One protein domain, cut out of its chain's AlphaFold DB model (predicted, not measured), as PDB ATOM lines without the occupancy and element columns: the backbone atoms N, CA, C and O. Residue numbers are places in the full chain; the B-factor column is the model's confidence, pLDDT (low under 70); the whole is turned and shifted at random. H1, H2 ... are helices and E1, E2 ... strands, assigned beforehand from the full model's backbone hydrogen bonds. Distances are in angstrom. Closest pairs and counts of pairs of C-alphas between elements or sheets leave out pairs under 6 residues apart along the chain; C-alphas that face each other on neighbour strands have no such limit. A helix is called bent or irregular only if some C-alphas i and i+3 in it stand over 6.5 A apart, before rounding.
ATOM      1  N   GLN A 159     -17.449  -2.762  16.327       77.25
ATOM      2  CA  GLN A 159     -16.258  -2.753  15.486       77.25
ATOM      3  C   GLN A 159     -16.638  -2.778  14.006       77.25
ATOM      4  O   GLN A 159     -17.695  -3.289  13.621       77.25
ATOM      5  N   GLU A 160     -15.786  -2.169  13.190       79.50
ATOM      6  CA  GLU A 160     -16.001  -2.039  11.754       79.50
ATOM      7  C   GLU A 160     -15.817  -3.404  11.081       79.50
ATOM      8  O   GLU A 160     -14.888  -4.151  11.394       79.50
ATOM      9  N   ASP A 161     -16.749  -3.772  10.205       69.81
ATOM     10  CA  ASP A 161     -16.599  -4.947   9.352       69.81
ATOM     11  C   ASP A 161     -15.481  -4.715   8.314       69.81
ATOM     12  O   ASP A 161     -15.310  -3.582   7.864       69.81
ATOM     13  N   PRO A 162     -14.754  -5.753   7.861       52.94
ATOM     14  CA  PRO A 162     -13.644  -5.601   6.913       52.94
ATOM     15  C   PRO A 162     -14.014  -4.966   5.565       52.94
ATOM     16  O   PRO A 162     -13.135  -4.514   4.834       52.94
ATOM     17  N   SER A 163     -15.300  -4.934   5.210       56.19
ATOM     18  CA  SER A 163     -15.799  -4.228   4.025       56.19
ATOM     19  C   SER A 163     -16.072  -2.733   4.253       56.19
ATOM     20  O   SER A 163     -16.539  -2.061   3.333       56.19
ATOM     21  N   ASN A 164     -15.832  -2.214   5.464       62.66
ATOM     22  CA  ASN A 164     -16.169  -0.857   5.913       62.66
ATOM     23  C   ASN A 164     -17.632  -0.476   5.641       62.66
ATOM     24  O   ASN A 164     -17.969   0.689   5.425       62.66
ATOM     25  N   SER A 165     -18.520  -1.474   5.588       59.88
ATOM     26  CA  SER A 165     -19.915  -1.266   5.202       59.88
ATOM     27  C   SER A 165     -20.887  -1.304   6.382       59.88
ATOM     28  O   SER A 165     -21.992  -0.778   6.256       59.88
ATOM     29  N   PHE A 166     -20.504  -1.854   7.543       75.62
ATOM     30  CA  PHE A 166     -21.319  -1.838   8.765       75.62
ATOM     31  C   PHE A 166     -20.491  -2.033  10.043       75.62
ATOM     32  O   PHE A 166     -19.349  -2.482  10.003       75.62
ATOM     33  N   CYS A 167     -21.104  -1.719  11.187       79.62
ATOM     34  CA  CYS A 167     -20.530  -1.920  12.514       79.62
ATOM     35  C   CYS A 167     -21.237  -3.077  13.230       79.62
ATOM     36  O   CYS A 167     -22.457  -3.038  13.437       79.62
ATOM     37  N   HIS A 168     -20.482  -4.105  13.609       79.62
ATOM     38  CA  HIS A 168     -20.989  -5.269  14.336       79.62
ATOM     39  C   HIS A 168     -20.574  -5.221  15.803       79.62
ATOM     40  O   HIS A 168     -19.588  -4.579  16.147       79.62
ATOM     41  N   ALA A 169     -21.362  -5.850  16.677       73.56
ATOM     42  CA  ALA A 169     -21.069  -5.855  18.105       73.56
ATOM     43  C   ALA A 169     -19.689  -6.483  18.335       73.56
ATOM     44  O   ALA A 169     -19.430  -7.597  17.876       73.56
ATOM     45  N   SER A 170     -18.811  -5.762  19.029       67.94
ATOM     46  CA  SER A 170     -17.538  -6.316  19.469       67.94
ATOM     47  C   SER A 170     -17.841  -7.461  20.425       67.94
ATOM     48  O   SER A 170     -18.616  -7.286  21.366       67.94
ATOM     49  N   ALA A 171     -17.257  -8.635  20.185       62.91
ATOM     50  CA  ALA A 171     -17.415  -9.755  21.102       62.91
ATOM     51  C   ALA A 171     -16.888  -9.325  22.484       62.91
ATOM     52  O   ALA A 171     -15.704  -8.986  22.581       62.91
ATOM     53  N   PRO A 172     -17.732  -9.283  23.534       55.75
ATOM     54  CA  PRO A 172     -17.244  -8.997  24.871       55.75
ATOM     55  C   PRO A 172     -16.261 -10.102  25.260       55.75
ATOM     56  O   PRO A 172     -16.504 -11.284  24.996       55.75
ATOM     57  N   GLU A 173     -15.134  -9.728  25.862       53.44
ATOM     58  CA  GLU A 173     -14.298 -10.724  26.525       53.44
ATOM     59  C   GLU A 173     -15.110 -11.322  27.666       53.44
ATOM     60  O   GLU A 173     -15.786 -10.600  28.406       53.44
ATOM     61  N   SER A 174     -15.118 -12.649  27.760       49.56
ATOM     62  CA  SER A 174     -15.770 -13.314  28.877       49.56
ATOM     63  C   SER A 174     -15.092 -12.845  30.159       49.56
ATOM     64  O   SER A 174     -13.887 -13.036  30.294       49.56
ATOM     65  N   PRO A 193     -14.609 -30.566  21.134       73.25
ATOM     66  CA  PRO A 193     -16.029 -30.233  21.066       73.25
ATOM     67  C   PRO A 193     -16.245 -28.761  20.669       73.25
ATOM     68  O   PRO A 193     -15.450 -27.883  21.006       73.25
ATOM     69  N   ILE A 194     -17.347 -28.485  19.963       82.50
ATOM     70  CA  ILE A 194     -17.856 -27.117  19.792       82.50
ATOM     71  C   ILE A 194     -18.394 -26.661  21.147       82.50
ATOM     72  O   ILE A 194     -19.280 -27.318  21.697       82.50
ATOM     73  N   PHE A 195     -17.878 -25.555  21.682       75.69
ATOM     74  CA  PHE A 195     -18.357 -24.987  22.935       75.69
ATOM     75  C   PHE A 195     -19.761 -24.410  22.713       75.69
ATOM     76  O   PHE A 195     -19.893 -23.439  21.965       75.69
ATOM     77  N   PRO A 196     -20.830 -24.961  23.326       79.25
ATOM     78  CA  PRO A 196     -22.195 -24.570  22.969       79.25
ATOM     79  C   PRO A 196     -22.501 -23.093  23.227       79.25
ATOM     80  O   PRO A 196     -23.283 -22.498  22.492       79.25
ATOM     81  N   ALA A 197     -21.873 -22.488  24.242       77.56
ATOM     82  CA  ALA A 197     -22.144 -21.100  24.607       77.56
ATOM     83  C   ALA A 197     -21.570 -20.083  23.606       77.56
ATOM     84  O   ALA A 197     -22.171 -19.031  23.413       77.56
ATOM     85  N   SER A 198     -20.442 -20.388  22.953       75.56
ATOM     86  CA  SER A 198     -19.867 -19.525  21.909       75.56
ATOM     87  C   SER A 198     -20.041 -20.073  20.491       75.56
ATOM     88  O   SER A 198     -19.688 -19.397  19.528       75.56
ATOM     89  N   ASN A 199     -20.605 -21.277  20.352       86.19
ATOM     90  CA  ASN A 199     -20.758 -22.001  19.093       86.19
ATOM     91  C   ASN A 199     -19.447 -22.085  18.285       86.19
ATOM     92  O   ASN A 199     -19.441 -21.985  17.058       86.19
ATOM     93  N   GLU A 200     -18.316 -22.250  18.972       86.44
ATOM     94  CA  GLU A 200     -17.002 -22.328  18.338       86.44
ATOM     95  C   GLU A 200     -16.162 -23.476  18.900       86.44
ATOM     96  O   GLU A 200     -16.313 -23.880  20.053       86.44
ATOM     97  N   LYS A 201     -15.230 -23.979  18.092       88.06
ATOM     98  CA  LYS A 201     -14.108 -24.760  18.598       88.06
ATOM     99  C   LYS A 201     -13.053 -23.785  19.123       88.06
ATOM    100  O   LYS A 201     -12.585 -22.928  18.369       88.06
ATOM    101  N   PHE A 202     -12.664 -23.962  20.381       86.56
ATOM    102  CA  PHE A 202     -11.597 -23.220  21.046       86.56
ATOM    103  C   PHE A 202     -10.487 -24.186  21.465       86.56
ATOM    104  O   PHE A 202     -10.769 -25.270  21.977       86.56
ATOM    105  N   GLU A 203      -9.233 -23.800  21.252       87.50
ATOM    106  CA  GLU A 203      -8.066 -24.572  21.681       87.50
ATOM    107  C   GLU A 203      -6.951 -23.605  22.103       87.50
ATOM    108  O   GLU A 203      -6.671 -22.635  21.401       87.50
ATOM    109  N   SER A 204      -6.335 -23.851  23.261       87.88
ATOM    110  CA  SER A 204      -5.162 -23.117  23.745       87.88
ATOM    111  C   SER A 204      -4.024 -24.111  23.937       87.88
ATOM    112  O   SER A 204      -4.182 -25.097  24.659       87.88
ATOM    113  N   GLN A 205      -2.903 -23.885  23.257       90.81
ATOM    114  CA  GLN A 205      -1.763 -24.791  23.232       90.81
ATOM    115  C   GLN A 205      -0.507 -24.063  23.706       90.81
ATOM    116  O   GLN A 205      -0.076 -23.090  23.090       90.81
ATOM    117  N   LEU A 206       0.095 -24.564  24.784       93.06
ATOM    118  CA  LEU A 206       1.443 -24.187  25.193       93.06
ATOM    119  C   LEU A 206       2.447 -24.916  24.294       93.06
ATOM    120  O   LEU A 206       2.554 -26.139  24.372       93.06
ATOM    121  N   ASP A 207       3.177 -24.187  23.453       94.56
ATOM    122  CA  ASP A 207       4.205 -24.802  22.601       94.56
ATOM    123  C   ASP A 207       5.587 -24.765  23.251       94.56
ATOM    124  O   ASP A 207       6.414 -25.644  23.011       94.56
ATOM    125  N   TRP A 208       5.852 -23.735  24.055       96.50
ATOM    126  CA  TRP A 208       7.140 -23.552  24.708       96.50
ATOM    127  C   TRP A 208       6.991 -22.778  26.016       96.50
ATOM    128  O   TRP A 208       6.217 -21.824  26.087       96.50
ATOM    129  N   ALA A 209       7.750 -23.172  27.032       95.88
ATOM    130  CA  ALA A 209       7.891 -22.453  28.289       95.88
ATOM    131  C   ALA A 209       9.349 -22.519  28.741       95.88
ATOM    132  O   ALA A 209       9.969 -23.583  28.688       95.88
ATOM    133  N   ASP A 210       9.873 -21.384  29.182       94.44
ATOM    134  CA  ASP A 210      11.171 -21.291  29.832       94.44
ATOM    135  C   ASP A 210      11.073 -21.629  31.327       94.44
ATOM    136  O   ASP A 210       9.992 -21.761  31.905       94.44
ATOM    137  N   SER A 211      12.228 -21.713  31.976       92.69
ATOM    138  CA  SER A 211      12.370 -21.797  33.424       92.69
ATOM    139  C   SER A 211      13.195 -20.618  33.939       92.69
ATOM    140  O   SER A 211      14.193 -20.246  33.331       92.69
ATOM    141  N   GLY A 212      12.812 -20.033  35.072       90.75
ATOM    142  CA  GLY A 212      13.568 -18.943  35.691       90.75
ATOM    143  C   GLY A 212      12.675 -17.889  36.331       90.75
ATOM    144  O   GLY A 212      11.452 -17.996  36.318       90.75
ATOM    145  N   SER A 213      13.300 -16.850  36.890       81.81
ATOM    146  CA  SER A 213      12.598 -15.744  37.556       81.81
ATOM    147  C   SER A 213      11.798 -14.850  36.599       81.81
ATOM    148  O   SER A 213      10.997 -14.046  37.060       81.81
ATOM    149  N   GLN A 214      12.007 -14.988  35.285       82.62
ATOM    150  CA  GLN A 214      11.264 -14.302  34.222       82.62
ATOM    151  C   GLN A 214      10.966 -15.275  33.075       82.62
ATOM    152  O   GLN A 214      11.316 -15.030  31.922       82.62
ATOM    153  N   ALA A 215      10.392 -16.430  33.416       88.25
ATOM    154  CA  ALA A 215      10.067 -17.447  32.431       88.25
ATOM    155  C   ALA A 215       9.110 -16.891  31.366       88.25
ATOM    156  O   ALA A 215       8.039 -16.371  31.677       88.25
ATOM    157  N   LEU A 216       9.497 -17.020  30.101       90.69
ATOM    158  CA  LEU A 216       8.639 -16.705  28.970       90.69
ATOM    159  C   LEU A 216       7.894 -17.965  28.534       90.69
ATOM    160  O   LEU A 216       8.440 -19.063  28.564       90.69
ATOM    161  N   SER A 217       6.661 -17.806  28.068       92.75
ATOM    162  CA  SER A 217       5.907 -18.889  27.439       92.75
ATOM    163  C   SER A 217       5.361 -18.447  26.095       92.75
ATOM    164  O   SER A 217       4.901 -17.315  25.960       92.75
ATOM    165  N   PHE A 218       5.369 -19.345  25.117       94.31
ATOM    166  CA  PHE A 218       4.682 -19.169  23.848       94.31
ATOM    167  C   PHE A 218       3.427 -20.038  23.833       94.31
ATOM    168  O   PHE A 218       3.503 -21.268  23.901       94.31
ATOM    169  N   ILE A 219       2.277 -19.373  23.759       93.25
ATOM    170  CA  ILE A 219       0.957 -19.999  23.755       93.25
ATOM    171  C   ILE A 219       0.247 -19.576  22.477       93.25
ATOM    172  O   ILE A 219       0.167 -18.382  22.174       93.25
ATOM    173  N   ARG A 220      -0.295 -20.552  21.749       93.75
ATOM    174  CA  ARG A 220      -1.180 -20.323  20.608       93.75
ATOM    175  C   ARG A 220      -2.630 -20.547  20.995       93.75
ATOM    176  O   ARG A 220      -2.951 -21.477  21.729       93.75
ATOM    177  N   THR A 221      -3.512 -19.738  20.427       91.19
ATOM    178  CA  THR A 221      -4.960 -19.852  20.601       91.19
ATOM    179  C   THR A 221      -5.623 -20.023  19.246       91.19
ATOM    180  O   THR A 221      -5.408 -19.217  18.341       91.19
ATOM    181  N   TYR A 222      -6.435 -21.064  19.112       90.56
ATOM    182  CA  TYR A 222      -7.286 -21.315  17.958       90.56
ATOM    183  C   TYR A 222      -8.736 -21.004  18.288       90.56
ATOM    184  O   TYR A 222      -9.250 -21.438  19.324       90.56
ATOM    185  N   ARG A 223      -9.417 -20.325  17.362       89.69
ATOM    186  CA  ARG A 223     -10.866 -20.105  17.414       89.69
ATOM    187  C   ARG A 223     -11.476 -20.298  16.037       89.69
ATOM    188  O   ARG A 223     -11.162 -19.567  15.101       89.69
ATOM    189  N   SER A 224     -12.376 -21.270  15.897       90.62
ATOM    190  CA  SER A 224     -12.997 -21.559  14.595       90.62
ATOM    191  C   SER A 224     -13.882 -20.418  14.090       90.62
ATOM    192  O   SER A 224     -14.014 -20.239  12.878       90.62
ATOM    193  N   SER A 225     -14.473 -19.642  15.003       88.44
ATOM    194  CA  SER A 225     -15.309 -18.478  14.685       88.44
ATOM    195  C   SER A 225     -14.560 -17.420  13.863       88.44
ATOM    196  O   SER A 225     -15.155 -16.768  13.009       88.44
ATOM    197  N   TRP A 226     -13.237 -17.311  14.030       89.12
ATOM    198  CA  TRP A 226     -12.401 -16.345  13.313       89.12
ATOM    199  C   TRP A 226     -12.235 -16.637  11.822       89.12
ATOM    200  O   TRP A 226     -11.787 -15.768  11.083       89.12
ATOM    201  N   SER A 227     -12.628 -17.820  11.343       87.75
ATOM    202  CA  SER A 227     -12.582 -18.150   9.908       87.75
ATOM    203  C   SER A 227     -13.472 -17.240   9.049       87.75
ATOM    204  O   SER A 227     -13.195 -17.054   7.866       87.75
ATOM    205  N   ALA A 228     -14.509 -16.640   9.640       84.38
ATOM    206  CA  ALA A 228     -15.367 -15.664   8.973       84.38
ATOM    207  C   ALA A 228     -14.852 -14.215   9.088       84.38
ATOM    208  O   ALA A 228     -15.330 -13.343   8.367       84.38
ATOM    209  N   ASP A 229     -13.875 -13.948   9.961       78.75
ATOM    210  CA  ASP A 229     -13.327 -12.610  10.187       78.75
ATOM    211  C   ASP A 229     -12.161 -12.335   9.226       78.75
ATOM    212  O   ASP A 229     -11.012 -12.718   9.470       78.75
ATOM    213  N   SER A 230     -12.454 -11.680   8.103       77.62
ATOM    214  CA  SER A 230     -11.446 -11.386   7.079       77.62
ATOM    215  C   SER A 230     -10.424 -10.325   7.506       77.62
ATOM    216  O   SER A 230      -9.348 -10.275   6.899       77.62
ATOM    217  N   SER A 231     -10.658  -9.567   8.592       71.31
ATOM    218  CA  SER A 231      -9.647  -8.654   9.162       71.31
ATOM    219  C   SER A 231      -8.420  -9.398   9.698       71.31
ATOM    220  O   SER A 231      -7.340  -8.822   9.832       71.31
ATOM    221  N   ARG A 232      -8.562 -10.702   9.970       74.69
ATOM    222  CA  ARG A 232      -7.501 -11.556  10.520       74.69
ATOM    223  C   ARG A 232      -6.757 -12.357   9.456       74.69
ATOM    224  O   ARG A 232      -5.834 -13.093   9.789       74.69
ATOM    225  N   SER A 233      -7.120 -12.218   8.180       72.12
ATOM    226  CA  SER A 233      -6.544 -12.991   7.065       72.12
ATOM    227  C   SER A 233      -5.020 -12.863   6.926       72.12
ATOM    228  O   SER A 233      -4.374 -13.770   6.407       72.12
ATOM    229  N   THR A 234      -4.429 -11.782   7.442       72.75
ATOM    230  CA  THR A 234      -2.982 -11.521   7.419       72.75
ATOM    231  C   THR A 234      -2.274 -11.865   8.735       72.75
ATOM    232  O   THR A 234      -1.149 -11.415   8.959       72.75
ATOM    233  N   ALA A 235      -2.918 -12.599   9.648       79.19
ATOM    234  CA  ALA A 235      -2.294 -12.992  10.907       79.19
ATOM    235  C   ALA A 235      -1.096 -13.939  10.657       79.19
ATOM    236  O   ALA A 235      -1.200 -14.836   9.816       79.19
ATOM    237  N   PRO A 236       0.025 -13.806  11.396       84.75
ATOM    238  CA  PRO A 236       1.258 -14.559  11.128       84.75
ATOM    239  C   PRO A 236       1.112 -16.086  11.161       84.75
ATOM    240  O   PRO A 236       1.870 -16.792  10.504       84.75
ATOM    241  N   LEU A 237       0.146 -16.599  11.929       89.44
ATOM    242  CA  LEU A 237      -0.115 -18.032  12.104       89.44
ATOM    243  C   LEU A 237      -1.346 -18.517  11.314       89.44
ATOM    244  O   LEU A 237      -1.781 -19.657  11.474       89.44
ATOM    245  N   GLY A 238      -1.902 -17.657  10.456       89.50
ATOM    246  CA  GLY A 238      -3.158 -17.876   9.750       89.50
ATOM    247  C   GLY A 238      -4.370 -17.310  10.493       89.50
ATOM    248  O   GLY A 238      -4.331 -17.032  11.686       89.50
ATOM    249  N   GLN A 239      -5.475 -17.150   9.766       88.50
ATOM    250  CA  GLN A 239      -6.656 -16.384  10.188       88.50
ATOM    251  C   GLN A 239      -7.278 -16.816  11.529       88.50
ATOM    252  O   GLN A 239      -7.769 -15.989  12.293       88.50
ATOM    253  N   VAL A 240      -7.259 -18.118  11.809       91.69
ATOM    254  CA  VAL A 240      -7.915 -18.736  12.975       91.69
ATOM    255  C   VAL A 240      -6.985 -18.955  14.165       91.69
ATOM    256  O   VAL A 240      -7.447 -19.413  15.207       91.69
ATOM    257  N   TRP A 241      -5.699 -18.628  14.023       91.81
ATOM    258  CA  TRP A 241      -4.691 -18.779  15.067       91.81
ATOM    259  C   TRP A 241      -4.148 -17.416  15.505       91.81
ATOM    260  O   TRP A 241      -3.834 -16.554  14.686       91.81
ATOM    261  N   ALA A 242      -3.987 -17.242  16.811       91.88
ATOM    262  CA  ALA A 242      -3.278 -16.123  17.426       91.88
ATOM    263  C   ALA A 242      -2.249 -16.642  18.439       91.88
ATOM    264  O   ALA A 242      -2.190 -17.847  18.703       91.88
ATOM    265  N   HIS A 243      -1.413 -15.754  18.972       92.69
ATOM    266  CA  HIS A 243      -0.439 -16.102  20.002       92.69
ATOM    267  C   HIS A 243      -0.309 -14.988  21.040       92.69
ATOM    268  O   HIS A 243      -0.513 -13.816  20.737       92.69
ATOM    269  N   ASN A 244       0.098 -15.331  22.261       91.00
ATOM    270  CA  ASN A 244       0.171 -14.389  23.386       91.00
ATOM    271  C   ASN A 244       1.067 -13.150  23.135       91.00
ATOM    272  O   ASN A 244       0.827 -12.092  23.709       91.00
ATOM    273  N   PHE A 245       2.041 -13.235  22.221       91.12
ATOM    274  CA  PHE A 245       2.874 -12.093  21.795       91.12
ATOM    275  C   PHE A 245       2.301 -11.238  20.647       91.12
ATOM    276  O   PHE A 245       2.984 -10.329  20.178       91.12
ATOM    277  N   SER A 246       1.090 -11.508  20.148       91.19
ATOM    278  CA  SER A 246       0.491 -10.741  19.041       91.19
ATOM    279  C   SER A 246      -0.326  -9.530  19.497       91.19
ATOM    280  O   SER A 246      -1.041  -8.942  18.683       91.19
ATOM    281  N   THR A 247      -0.260  -9.171  20.784       92.56
ATOM    282  CA  THR A 247      -0.983  -8.018  21.330       92.56
ATOM    283  C   THR A 247      -0.547  -6.732  20.633       92.56
ATOM    284  O   THR A 247       0.644  -6.416  20.574       92.56
ATOM    285  N   LYS A 248      -1.514  -5.977  20.113       93.06
ATOM    286  CA  LYS A 248      -1.267  -4.742  19.362       93.06
ATOM    287  C   LYS A 248      -2.341  -3.700  19.624       93.06
ATOM    288  O   LYS A 248      -3.476  -4.038  19.951       93.06
ATOM    289  N   LEU A 249      -1.981  -2.447  19.399       95.56
ATOM    290  CA  LEU A 249      -2.872  -1.300  19.438       95.56
ATOM    291  C   LEU A 249      -3.024  -0.726  18.026       95.56
ATOM    292  O   LEU A 249      -2.075  -0.680  17.249       95.56
ATOM    293  N   THR A 250      -4.230  -0.298  17.672       94.25
ATOM    294  CA  THR A 250      -4.519   0.421  16.427       94.25
ATOM    295  C   THR A 250      -5.286   1.694  16.750       94.25
ATOM    296  O   THR A 250      -6.308   1.651  17.430       94.25
ATOM    297  N   ALA A 251      -4.768   2.822  16.276       92.44
ATOM    298  CA  ALA A 251      -5.290   4.158  16.516       92.44
ATOM    299  C   ALA A 251      -5.900   4.726  15.221       92.44
ATOM    300  O   ALA A 251      -5.257   4.701  14.169       92.44
ATOM    301  N   THR A 252      -7.129   5.241  15.304       88.94
ATOM    302  CA  THR A 252      -7.900   5.727  14.154       88.94
ATOM    303  C   THR A 252      -8.460   7.132  14.416       88.94
ATOM    304  O   THR A 252      -9.214   7.319  15.376       88.94
ATOM    305  N   PRO A 253      -8.162   8.121  13.553       89.50
ATOM    306  CA  PRO A 253      -7.070   8.108  12.569       89.50
ATOM    307  C   PRO A 253      -5.693   7.989  13.249       89.50
ATOM    308  O   PRO A 253      -5.546   8.334  14.414       89.50
ATOM    309  N   ASN A 254      -4.666   7.526  12.529       83.44
ATOM    310  CA  ASN A 254      -3.324   7.365  13.116       83.44
ATOM    311  C   ASN A 254      -2.752   8.704  13.636       83.44
ATOM    312  O   ASN A 254      -2.139   8.773  14.696       83.44
ATOM    313  N   ALA A 255      -3.000   9.793  12.903       83.94
ATOM    314  CA  ALA A 255      -2.693  11.148  13.346       83.94
ATOM    315  C   ALA A 255      -3.926  11.765  14.018       83.94
ATOM    316  O   ALA A 255      -4.969  11.860  13.380       83.94
ATOM    317  N   ALA A 256      -3.782  12.217  15.269       87.38
ATOM    318  CA  ALA A 256      -4.878  12.723  16.106       87.38
ATOM    319  C   ALA A 256      -6.036  11.708  16.273       87.38
ATOM    320  O   ALA A 256      -7.158  11.967  15.831       87.38
ATOM    321  N   PRO A 257      -5.766  10.543  16.891       91.06
ATOM    322  CA  PRO A 257      -6.754   9.482  17.021       91.06
ATOM    323  C   PRO A 257      -7.959   9.901  17.847       91.06
ATOM    324  O   PRO A 257      -7.824  10.542  18.882       91.06
ATOM    325  N   THR A 258      -9.131   9.459  17.404       91.69
ATOM    326  CA  THR A 258     -10.414   9.610  18.107       91.69
ATOM    327  C   THR A 258     -10.968   8.267  18.583       91.69
ATOM    328  O   THR A 258     -11.863   8.223  19.424       91.69
ATOM    329  N   ALA A 259     -10.432   7.168  18.049       92.44
ATOM    330  CA  ALA A 259     -10.732   5.801  18.440       92.44
ATOM    331  C   ALA A 259      -9.432   4.992  18.550       92.44
ATOM    332  O   ALA A 259      -8.511   5.166  17.753       92.44
ATOM    333  N   VAL A 260      -9.368   4.095  19.530       94.56
ATOM    334  CA  VAL A 260      -8.259   3.157  19.722       94.56
ATOM    335  C   VAL A 260      -8.835   1.770  19.963       94.56
ATOM    336  O   VAL A 260      -9.762   1.608  20.750       94.56
ATOM    337  N   VAL A 261      -8.273   0.762  19.304       94.69
ATOM    338  CA  VAL A 261      -8.599  -0.646  19.539       94.69
ATOM    339  C   VAL A 261      -7.329  -1.388  19.919       94.69
ATOM    340  O   VAL A 261      -6.332  -1.331  19.202       94.69
ATOM    341  N   ILE A 262      -7.370  -2.107  21.034       94.94
ATOM    342  CA  ILE A 262      -6.321  -3.040  21.438       94.94
ATOM    343  C   ILE A 262      -6.809  -4.449  21.135       94.94
ATOM    344  O   ILE A 262      -7.867  -4.856  21.606       94.94
ATOM    345  N   THR A 263      -6.048  -5.193  20.341       91.31
ATOM    346  CA  THR A 263      -6.281  -6.618  20.105       91.31
ATOM    347  C   THR A 263      -5.314  -7.410  20.970       91.31
ATOM    348  O   THR A 263      -4.105  -7.274  20.796       91.31
ATOM    349  N   THR A 264      -5.823  -8.221  21.894       90.38
ATOM    350  CA  THR A 264      -4.997  -9.067  22.768       90.38
ATOM    351  C   THR A 264      -4.395 -10.246  21.998       90.38
ATOM    352  O   THR A 264      -4.845 -10.586  20.900       90.38
ATOM    353  N   GLY A 265      -3.384 -10.904  22.570       87.31
ATOM    354  CA  GLY A 265      -2.796 -12.125  22.007       87.31
ATOM    355  C   GLY A 265      -3.787 -13.290  21.872       87.31
ATOM    356  O   GLY A 265      -3.647 -14.140  20.998       87.31
ATOM    357  N   GLU A 266      -4.850 -13.281  22.675       83.44
ATOM    358  CA  GLU A 266      -5.980 -14.216  22.587       83.44
ATOM    359  C   GLU A 266      -7.039 -13.772  21.569       83.44
ATOM    360  O   GLU A 266      -8.028 -14.463  21.335       83.44
ATOM    361  N   GLY A 267      -6.833 -12.606  20.955       81.06
ATOM    362  CA  GLY A 267      -7.622 -12.062  19.865       81.06
ATOM    363  C   GLY A 267      -8.887 -11.311  20.255       81.06
ATOM    364  O   GLY A 267      -9.653 -10.981  19.348       81.06
ATOM    365  N   TYR A 268      -9.088 -11.013  21.538       84.44
ATOM    366  CA  TYR A 268     -10.155 -10.127  22.004       84.44
ATOM    367  C   TYR A 268      -9.840  -8.667  21.682       84.44
ATOM    368  O   TYR A 268      -8.676  -8.270  21.646       84.44
ATOM    369  N   ALA A 269     -10.884  -7.874  21.447       88.75
ATOM    370  CA  ALA A 269     -10.769  -6.455  21.145       88.75
ATOM    371  C   ALA A 269     -11.246  -5.606  22.330       88.75
ATOM    372  O   ALA A 269     -12.348  -5.802  22.841       88.75
ATOM    373  N   ARG A 270     -10.437  -4.623  22.723       91.88
ATOM    374  CA  ARG A 270     -10.751  -3.591  23.717       91.88
ATOM    375  C   ARG A 270     -10.800  -2.244  23.017       91.88
ATOM    376  O   ARG A 270      -9.789  -1.794  22.482       91.88
ATOM    377  N   GLY A 271     -11.978  -1.637  22.966       94.06
ATOM    378  CA  GLY A 271     -12.211  -0.390  22.247       94.06
ATOM    379  C   GLY A 271     -12.240   0.807  23.187       94.06
ATOM    380  O   GLY A 271     -12.885   0.755  24.234       94.06
ATOM    381  N   PHE A 272     -11.629   1.908  22.771       95.62
ATOM    382  CA  PHE A 272     -11.614   3.184  23.474       95.62
ATOM    383  C   PHE A 272     -11.983   4.306  22.513       95.62
ATOM    384  O   PHE A 272     -11.587   4.294  21.346       95.62
ATOM    385  N   ALA A 273     -12.721   5.291  23.010       93.31
ATOM    386  CA  ALA A 273     -13.108   6.460  22.241       93.31
ATOM    387  C   ALA A 273     -12.806   7.740  23.017       93.31
ATOM    388  O   ALA A 273     -12.965   7.804  24.240       93.31
ATOM    389  N   GLN A 274     -12.406   8.766  22.277       92.19
ATOM    390  CA  GLN A 274     -12.287  10.126  22.774       92.19
ATOM    391  C   GLN A 274     -13.514  10.911  22.310       92.19
ATOM    392  O   GLN A 274     -13.777  11.034  21.112       92.19
ATOM    393  N   VAL A 275     -14.291  11.440  23.254       80.56
ATOM    394  CA  VAL A 275     -15.395  12.352  22.917       80.56
ATOM    395  C   VAL A 275     -14.794  13.658  22.398       80.56
ATOM    396  O   VAL A 275     -13.793  14.130  22.932       80.56
ATOM    397  N   GLY A 276     -15.381  14.243  21.350       74.19
ATOM    398  CA  GLY A 276     -14.844  15.442  20.699       74.19
ATOM    399  C   GLY A 276     -14.516  16.561  21.694       74.19
ATOM    400  O   GLY A 276     -15.397  17.047  22.398       74.19
ATOM    401  N   GLY A 277     -13.239  16.953  21.751       68.75
ATOM    402  CA  GLY A 277     -12.724  17.992  22.650       68.75
ATOM    403  C   GLY A 277     -12.367  17.530  24.070       68.75
ATOM    404  O   GLY A 277     -11.785  18.309  24.822       68.75
ATOM    405  N   ALA A 278     -12.665  16.285  24.447       77.75
ATOM    406  CA  ALA A 278     -12.239  15.722  25.726       77.75
ATOM    407  C   ALA A 278     -10.755  15.337  25.680       77.75
ATOM    408  O   ALA A 278     -10.261  14.888  24.655       77.75
ATOM    409  N   THR A 279     -10.040  15.451  26.796       80.50
ATOM    410  CA  THR A 279      -8.674  14.908  26.947       80.50
ATOM    411  C   THR A 279      -8.672  13.466  27.458       80.50
ATOM    412  O   THR A 279      -7.640  12.801  27.447       80.50
ATOM    413  N   THR A 280      -9.830  12.983  27.908       87.19
ATOM    414  CA  THR A 280     -10.015  11.668  28.519       87.19
ATOM    415  C   THR A 280     -10.508  10.647  27.505       87.19
ATOM    416  O   THR A 280     -11.447  10.912  26.751       87.19
ATOM    417  N   TRP A 281      -9.916   9.457  27.549       94.19
ATOM    418  CA  TRP A 281     -10.350   8.291  26.790       94.19
ATOM    419  C   TRP A 281     -11.278   7.431  27.639       94.19
ATOM    420  O   TRP A 281     -11.012   7.193  28.817       94.19
ATOM    421  N   SER A 282     -12.363   6.953  27.040       92.69
ATOM    422  CA  SER A 282     -13.319   6.071  27.708       92.69
ATOM    423  C   SER A 282     -13.354   4.718  27.019       92.69
ATOM    424  O   SER A 282     -13.440   4.646  25.790       92.69
ATOM    425  N   ALA A 283     -13.297   3.648  27.813       92.12
ATOM    426  CA  ALA A 283     -13.541   2.305  27.318       92.12
ATOM    427  C   ALA A 283     -14.976   2.191  26.794       92.12
ATOM    428  O   ALA A 283     -15.914   2.797  27.313       92.12
ATOM    429  N   THR A 284     -15.131   1.415  25.732       89.81
ATOM    430  CA  THR A 284     -16.400   1.250  25.022       89.81
ATOM    431  C   THR A 284     -17.038  -0.114  25.260       89.81
ATOM    432  O   THR A 284     -18.241  -0.265  25.068       89.81
ATOM    433  N   ASN A 285     -16.243  -1.102  25.675       83.75
ATOM    434  CA  ASN A 285     -16.670  -2.484  25.882       83.75
ATOM    435  C   ASN A 285     -15.962  -3.172  27.066       83.75
ATOM    436  O   ASN A 285     -15.938  -4.398  27.135       83.75
ATOM    437  N   SER A 286     -15.376  -2.401  27.982       87.44
ATOM    438  CA  SER A 286     -14.733  -2.907  29.199       87.44
ATOM    439  C   SER A 286     -14.741  -1.846  30.304       87.44
ATOM    440  O   SER A 286     -15.179  -0.716  30.081       87.44
ATOM    441  N   ALA A 287     -14.266  -2.211  31.497       89.75
ATOM    442  CA  ALA A 287     -14.010  -1.283  32.602       89.75
ATOM    443  C   ALA A 287     -12.551  -0.773  32.617       89.75
ATOM    444  O   ALA A 287     -12.085  -0.226  33.615       89.75
ATOM    445  N   ASP A 288     -11.826  -0.965  31.517       94.81
ATOM    446  CA  ASP A 288     -10.412  -0.622  31.411       94.81
ATOM    447  C   ASP A 288     -10.194   0.883  31.277       94.81
ATOM    448  O   ASP A 288     -11.102   1.656  30.959       94.81
ATOM    449  N   THR A 289      -8.943   1.302  31.441       95.38
ATOM    450  CA  THR A 289      -8.546   2.689  31.190       95.38
ATOM    451  C   THR A 289      -7.424   2.760  30.167       95.38
ATOM    452  O   THR A 289      -6.581   1.867  30.071       95.38
ATOM    453  N   LEU A 290      -7.425   3.834  29.380       97.25
ATOM    454  CA  LEU A 290      -6.415   4.109  28.368       97.25
ATOM    455  C   LEU A 290      -5.930   5.543  28.541       97.25
ATOM    456  O   LEU A 290      -6.735   6.466  28.638       97.25
ATOM    457  N   THR A 291      -4.616   5.733  28.580       96.19
ATOM    458  CA  THR A 291      -3.999   7.052  28.742       96.19
ATOM    459  C   THR A 291      -2.911   7.247  27.687       96.19
ATOM    460  O   THR A 291      -2.028   6.393  27.574       96.19
ATOM    461  N   PRO A 292      -2.932   8.342  26.905       94.62
ATOM    462  CA  PRO A 292      -1.820   8.674  26.024       94.62
ATOM    463  C   PRO A 292      -0.583   9.043  26.855       94.62
ATOM    464  O   PRO A 292      -0.689   9.729  27.872       94.62
ATOM    465  N   ILE A 293       0.596   8.619  26.410       94.44
ATOM    466  CA  ILE A 293       1.885   8.953  27.034       94.44
ATOM    467  C   ILE A 293       2.782   9.719  26.050       94.44
ATOM    468  O   ILE A 293       2.479   9.856  24.862       94.44
ATOM    469  N   SER A 294       3.899  10.259  26.541       89.88
ATOM    470  CA  SER A 294       4.856  11.006  25.716       89.88
ATOM    471  C   SER A 294       5.358  10.186  24.521       89.88
ATOM    472  O   SER A 294       5.545   8.976  24.629       89.88
ATOM    473  N   GLY A 295       5.626  10.850  23.394       87.19
ATOM    474  CA  GLY A 295       6.120  10.186  22.178       87.19
ATOM    475  C   GLY A 295       5.036   9.487  21.351       87.19
ATOM    476  O   GLY A 295       5.362   8.691  20.476       87.19
ATOM    477  N   GLY A 296       3.757   9.772  21.623       89.88
ATOM    478  CA  GLY A 296       2.619   9.198  20.894       89.88
ATOM    479  C   GLY A 296       2.253   7.775  21.320       89.88
ATOM    480  O   GLY A 296       1.417   7.153  20.671       89.88
ATOM    481  N   GLY A 297       2.875   7.260  22.383       95.44
ATOM    482  CA  GLY A 297       2.566   5.947  22.938       95.44
ATOM    483  C   GLY A 297       1.293   5.928  23.782       95.44
ATOM    484  O   GLY A 297       0.654   6.957  24.023       95.44
ATOM    485  N   TRP A 298       0.973   4.745  24.301       97.38
ATOM    486  CA  TRP A 298      -0.231   4.504  25.096       97.38
ATOM    487  C   TRP A 298       0.053   3.640  26.318       97.38
ATOM    488  O   TRP A 298       0.819   2.684  26.239       97.38
ATOM    489  N   ALA A 299      -0.616   3.940  27.427       97.62
ATOM    490  CA  ALA A 299      -0.706   3.075  28.594       97.62
ATOM    491  C   ALA A 299      -2.144   2.560  28.717       97.62
ATOM    492  O   ALA A 299      -3.081   3.345  28.876       97.62
ATOM    493  N   TRP A 300      -2.314   1.247  28.625       97.38
ATOM    494  CA  TRP A 300      -3.585   0.558  28.823       97.38
ATOM    495  C   TRP A 300      -3.545  -0.177  30.149       97.38
ATOM    496  O   TRP A 300      -2.645  -0.978  30.383       97.38
ATOM    497  N   HIS A 301      -4.515   0.098  31.009       96.12
ATOM    498  CA  HIS A 301      -4.684  -0.605  32.265       96.12
ATOM    499  C   HIS A 301      -5.932  -1.473  32.197       96.12
ATOM    500  O   HIS A 301      -7.042  -0.963  31.995       96.12
ATOM    501  N   ARG A 302      -5.722  -2.775  32.362       93.75
ATOM    502  CA  ARG A 302      -6.759  -3.786  32.329       93.75
ATOM    503  C   ARG A 302      -7.335  -3.983  33.727       93.75
ATOM    504  O   ARG A 302      -6.612  -4.110  34.712       93.75
ATOM    505  N   SER A 303      -8.655  -3.924  33.799       90.69
ATOM    506  CA  SER A 303      -9.405  -3.885  35.057       90.69
ATOM    507  C   SER A 303      -9.613  -5.256  35.705       90.69
ATOM    508  O   SER A 303      -9.855  -5.312  36.907       90.69
ATOM    509  N   ASP A 304      -9.525  -6.337  34.929       84.75
ATOM    510  CA  ASP A 304      -9.738  -7.713  35.391       84.75
ATOM    511  C   ASP A 304      -8.571  -8.228  36.248       84.75
ATOM    512  O   ASP A 304      -8.790  -8.764  37.329       84.75
ATOM    513  N   ASP A 305      -7.335  -7.994  35.815       85.88
ATOM    514  CA  ASP A 305      -6.124  -8.512  36.449       85.88
ATOM    515  C   ASP A 305      -5.140  -7.422  36.882       85.88
ATOM    516  O   ASP A 305      -4.032  -7.713  37.335       85.88
ATOM    517  N   ASN A 306      -5.558  -6.154  36.808       88.94
ATOM    518  CA  ASN A 306      -4.795  -4.999  37.286       88.94
ATOM    519  C   ASN A 306      -3.455  -4.821  36.542       88.94
ATOM    520  O   ASN A 306      -2.525  -4.198  37.065       88.94
ATOM    521  N   VAL A 307      -3.347  -5.359  35.325       92.50
ATOM    522  CA  VAL A 307      -2.149  -5.288  34.489       92.50
ATOM    523  C   VAL A 307      -2.110  -3.984  33.701       92.50
ATOM    524  O   VAL A 307      -3.116  -3.524  33.161       92.50
ATOM    525  N   THR A 308      -0.927  -3.378  33.590       96.56
ATOM    526  CA  THR A 308      -0.692  -2.218  32.723       96.56
ATOM    527  C   THR A 308       0.254  -2.565  31.582       96.56
ATOM    528  O   THR A 308       1.411  -2.920  31.796       96.56
ATOM    529  N   SER A 309      -0.222  -2.392  30.353       96.69
ATOM    530  CA  SER A 309       0.537  -2.568  29.118       96.69
ATOM    531  C   SER A 309       0.898  -1.225  28.490       96.69
ATOM    532  O   SER A 309       0.073  -0.315  28.412       96.69
ATOM    533  N   TYR A 310       2.128  -1.118  27.994       97.62
ATOM    534  CA  TYR A 310       2.668   0.089  27.376       97.62
ATOM    535  C   TYR A 310       2.965  -0.149  25.900       97.62
ATOM    536  O   TYR A 310       3.696  -1.075  25.546       97.62
ATOM    537  N   PHE A 311       2.431   0.716  25.047       97.38
ATOM    538  CA  PHE A 311       2.583   0.669  23.599       97.38
ATOM    539  C   PHE A 311       3.378   1.875  23.109       97.38
ATOM    540  O   PHE A 311       3.237   2.980  23.638       97.38
ATOM    541  N   ASP A 312       4.190   1.675  22.073       95.69
ATOM    542  CA  ASP A 312       4.828   2.783  21.365       95.69
ATOM    543  C   ASP A 312       3.847   3.506  20.420       95.69
ATOM    544  O   ASP A 312       2.693   3.102  20.254       95.69
ATOM    545  N   GLY A 313       4.311   4.580  19.775       93.00
ATOM    546  CA  GLY A 313       3.503   5.346  18.820       93.00
ATOM    547  C   GLY A 313       3.135   4.601  17.531       93.00
ATOM    548  O   GLY A 313       2.311   5.091  16.769       93.00
ATOM    549  N   SER A 314       3.710   3.420  17.285       92.69
ATOM    550  CA  SER A 314       3.309   2.529  16.188       92.69
ATOM    551  C   SER A 314       2.246   1.507  16.606       92.69
ATOM    552  O   SER A 314       1.766   0.741  15.772       92.69
ATOM    553  N   GLY A 315       1.873   1.486  17.891       93.62
ATOM    554  CA  GLY A 315       0.917   0.538  18.452       93.62
ATOM    555  C   GLY A 315       1.524  -0.822  18.807       93.62
ATOM    556  O   GLY A 315       0.787  -1.780  19.052       93.62
ATOM    557  N   ARG A 316       2.856  -0.938  18.857       93.62
ATOM    558  CA  ARG A 316       3.539  -2.165  19.282       93.62
ATOM    559  C   ARG A 316       3.675  -2.194  20.801       93.62
ATOM    560  O   ARG A 316       4.140  -1.228  21.403       93.62
ATOM    561  N   LEU A 317       3.309  -3.325  21.406       95.00
ATOM    562  CA  LEU A 317       3.501  -3.574  22.835       95.00
ATOM    563  C   LEU A 317       5.000  -3.612  23.176       95.00
ATOM    564  O   LEU A 317       5.763  -4.351  22.552       95.00
ATOM    565  N   GLN A 318       5.405  -2.819  24.167       95.12
ATOM    566  CA  GLN A 318       6.787  -2.700  24.640       95.12
ATOM    567  C   GLN A 318       6.998  -3.434  25.961       95.12
ATOM    568  O   GLN A 318       7.966  -4.171  26.120       95.12
ATOM    569  N   THR A 319       6.098  -3.223  26.920       93.50
ATOM    570  CA  THR A 319       6.207  -3.819  28.250       93.50
ATOM    571  C   THR A 319       4.837  -3.981  28.891       93.50
ATOM    572  O   THR A 319       3.888  -3.271  28.551       93.50
ATOM    573  N   THR A 320       4.761  -4.928  29.816       92.75
ATOM    574  CA  THR A 320       3.591  -5.236  30.626       92.75
ATOM    575  C   THR A 320       4.041  -5.297  32.078       92.75
ATOM    576  O   THR A 320       5.070  -5.897  32.382       92.75
ATOM    577  N   VAL A 321       3.289  -4.648  32.961       93.31
ATOM    578  CA  VAL A 321       3.571  -4.561  34.392       93.31
ATOM    579  C   VAL A 321       2.353  -5.064  35.146       93.31
ATOM    580  O   VAL A 321       1.265  -4.506  35.010       93.31
ATOM    581  N   GLU A 322       2.545  -6.106  35.941       86.31
ATOM    582  CA  GLU A 322       1.543  -6.612  36.876       86.31
ATOM    583  C   GLU A 322       1.685  -5.862  38.206       86.31
ATOM    584  O   GLU A 322       2.792  -5.480  38.604       86.31
ATOM    585  N   ARG A 323       0.571  -5.595  38.891       74.88
ATOM    586  CA  ARG A 323       0.623  -4.952  40.207       74.88
ATOM    587  C   ARG A 323       0.891  -6.026  41.265       74.88
ATOM    588  O   ARG A 323       0.049  -6.896  41.454       74.88
TER     589      ARG A 323
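Overview. This is residues 159 to 174 and 193 to 323 of the 324 residues of an uncharacterized protein of Brugia timori (UniProt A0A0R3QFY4). Two small sheets of four strands each, E5 to E8 and E9 to E12, stand face to face with their strands crossed, and a separate small sheet stands off to one side of this sandwich, made of the long hairpin E2 and E3 with the short strand E4 at its edge. H1 is near one end of that small sheet, and E1 is a short strand off by itself. The printed part has 147 residues with one named helix and twelve named strands, in the order E1 E2 E3 H1 E4 and then E5 to E12; the three sheets run E5 E6 E7 E8, E9 E10 E11 E12 and E2 E3 E4, each antiparallel throughout. The class is mostly strand, though under half of the residues are in named elements. The whole is compact, with a radius of gyration of the C-alphas of 16.1 A and spans of 48 by 46 by 26 A.

Along the chain. E1 is residues 167 to 169, with C-alpha 167 at (-20.530, -1.920, 12.514). After the cut, E2 is residues 202 to 209, the longest strand by residues, 20.8 A from first to last C-alpha, and begins with C-alpha 202 at (-11.597, -23.220, 21.046). E3, residues 217 to 223, is 19.6 A long, and H1, residues 224 to 228, follows it directly. H1 is neither bent nor irregular, but only just: C-alphas 225 and 228 are 6.4 A apart. E4 is residues 241 to 243. Then come E5, residues 248 to 252, 13.4 A; E6, residues 259 to 263, 13.3 A; E7, residues 269 to 274, 16.7 A; and E8, residues 281 to 283. E9 is residues 289 to 292, E10 residues 298 to 301 and E11 residues 308 to 311. E12, residues 317 to 321, is 11.6 A long and ends with C-alpha 321 at (3.571, -4.561, 34.392).

Arrangement. E5 E6 E7 E8 form a meander, each strand the antiparallel neighbour of the one before, and E9 E10 E11 E12 form another. In the first, N 250 and O 261 of the hairpin E5 and E6 are 2.8 A apart, and N 273 and O 282 of E7 and E8 are 2.9 A apart. In the second, N 291 and O 299 of E9 and E10 are 2.9 A apart, and N 310 and O 319 of E11 and E12 are 2.8 A apart. The two sheets make a sandwich, two sheets face to face: the parts that face each other are 10.2 A centre to centre, and the strands of the one stand at 64 degrees to those of the other. The closest C-alphas of E8 and E9 are those of Trp 281 and Leu 290, 6.0 A apart; those of E5 and E12 are Lys 248 and Leu 317, also 6.0 A. E2 and E3 are a hairpin at 165 degrees, with N 205 and O 220 at 2.9 A, and N 221 of E3 and O 242 of E4 are 2.9 A apart. H1 is on this sheet but only grazes it, with residues 224 to 227; in H1, 0 of 1 O i to N i+4 pairs are within hydrogen-bond range, and 2 of 2 O i to N i+3 pairs are. E2, E3, E4 and H1 are apart from the strands E5 to E12. E1 pairs with no named strand, but its residues 167 to 168 pair antiparallel with residues 159 to 160.

Size, cuts and confidence. The two C-alphas farthest apart are those of Ser 165 and Gly 212, 48.6 A. Residues 175 to 192 are not printed, and C-alphas 174 and 193 are 18.6 A apart across the cut, on the link from E1 to E2. The link from H1 to E4, residues 229 to 240, is long. The mean pLDDT of the printed part is 86.5; residues 161 to 165, 170 to 174 and 277 are under 70.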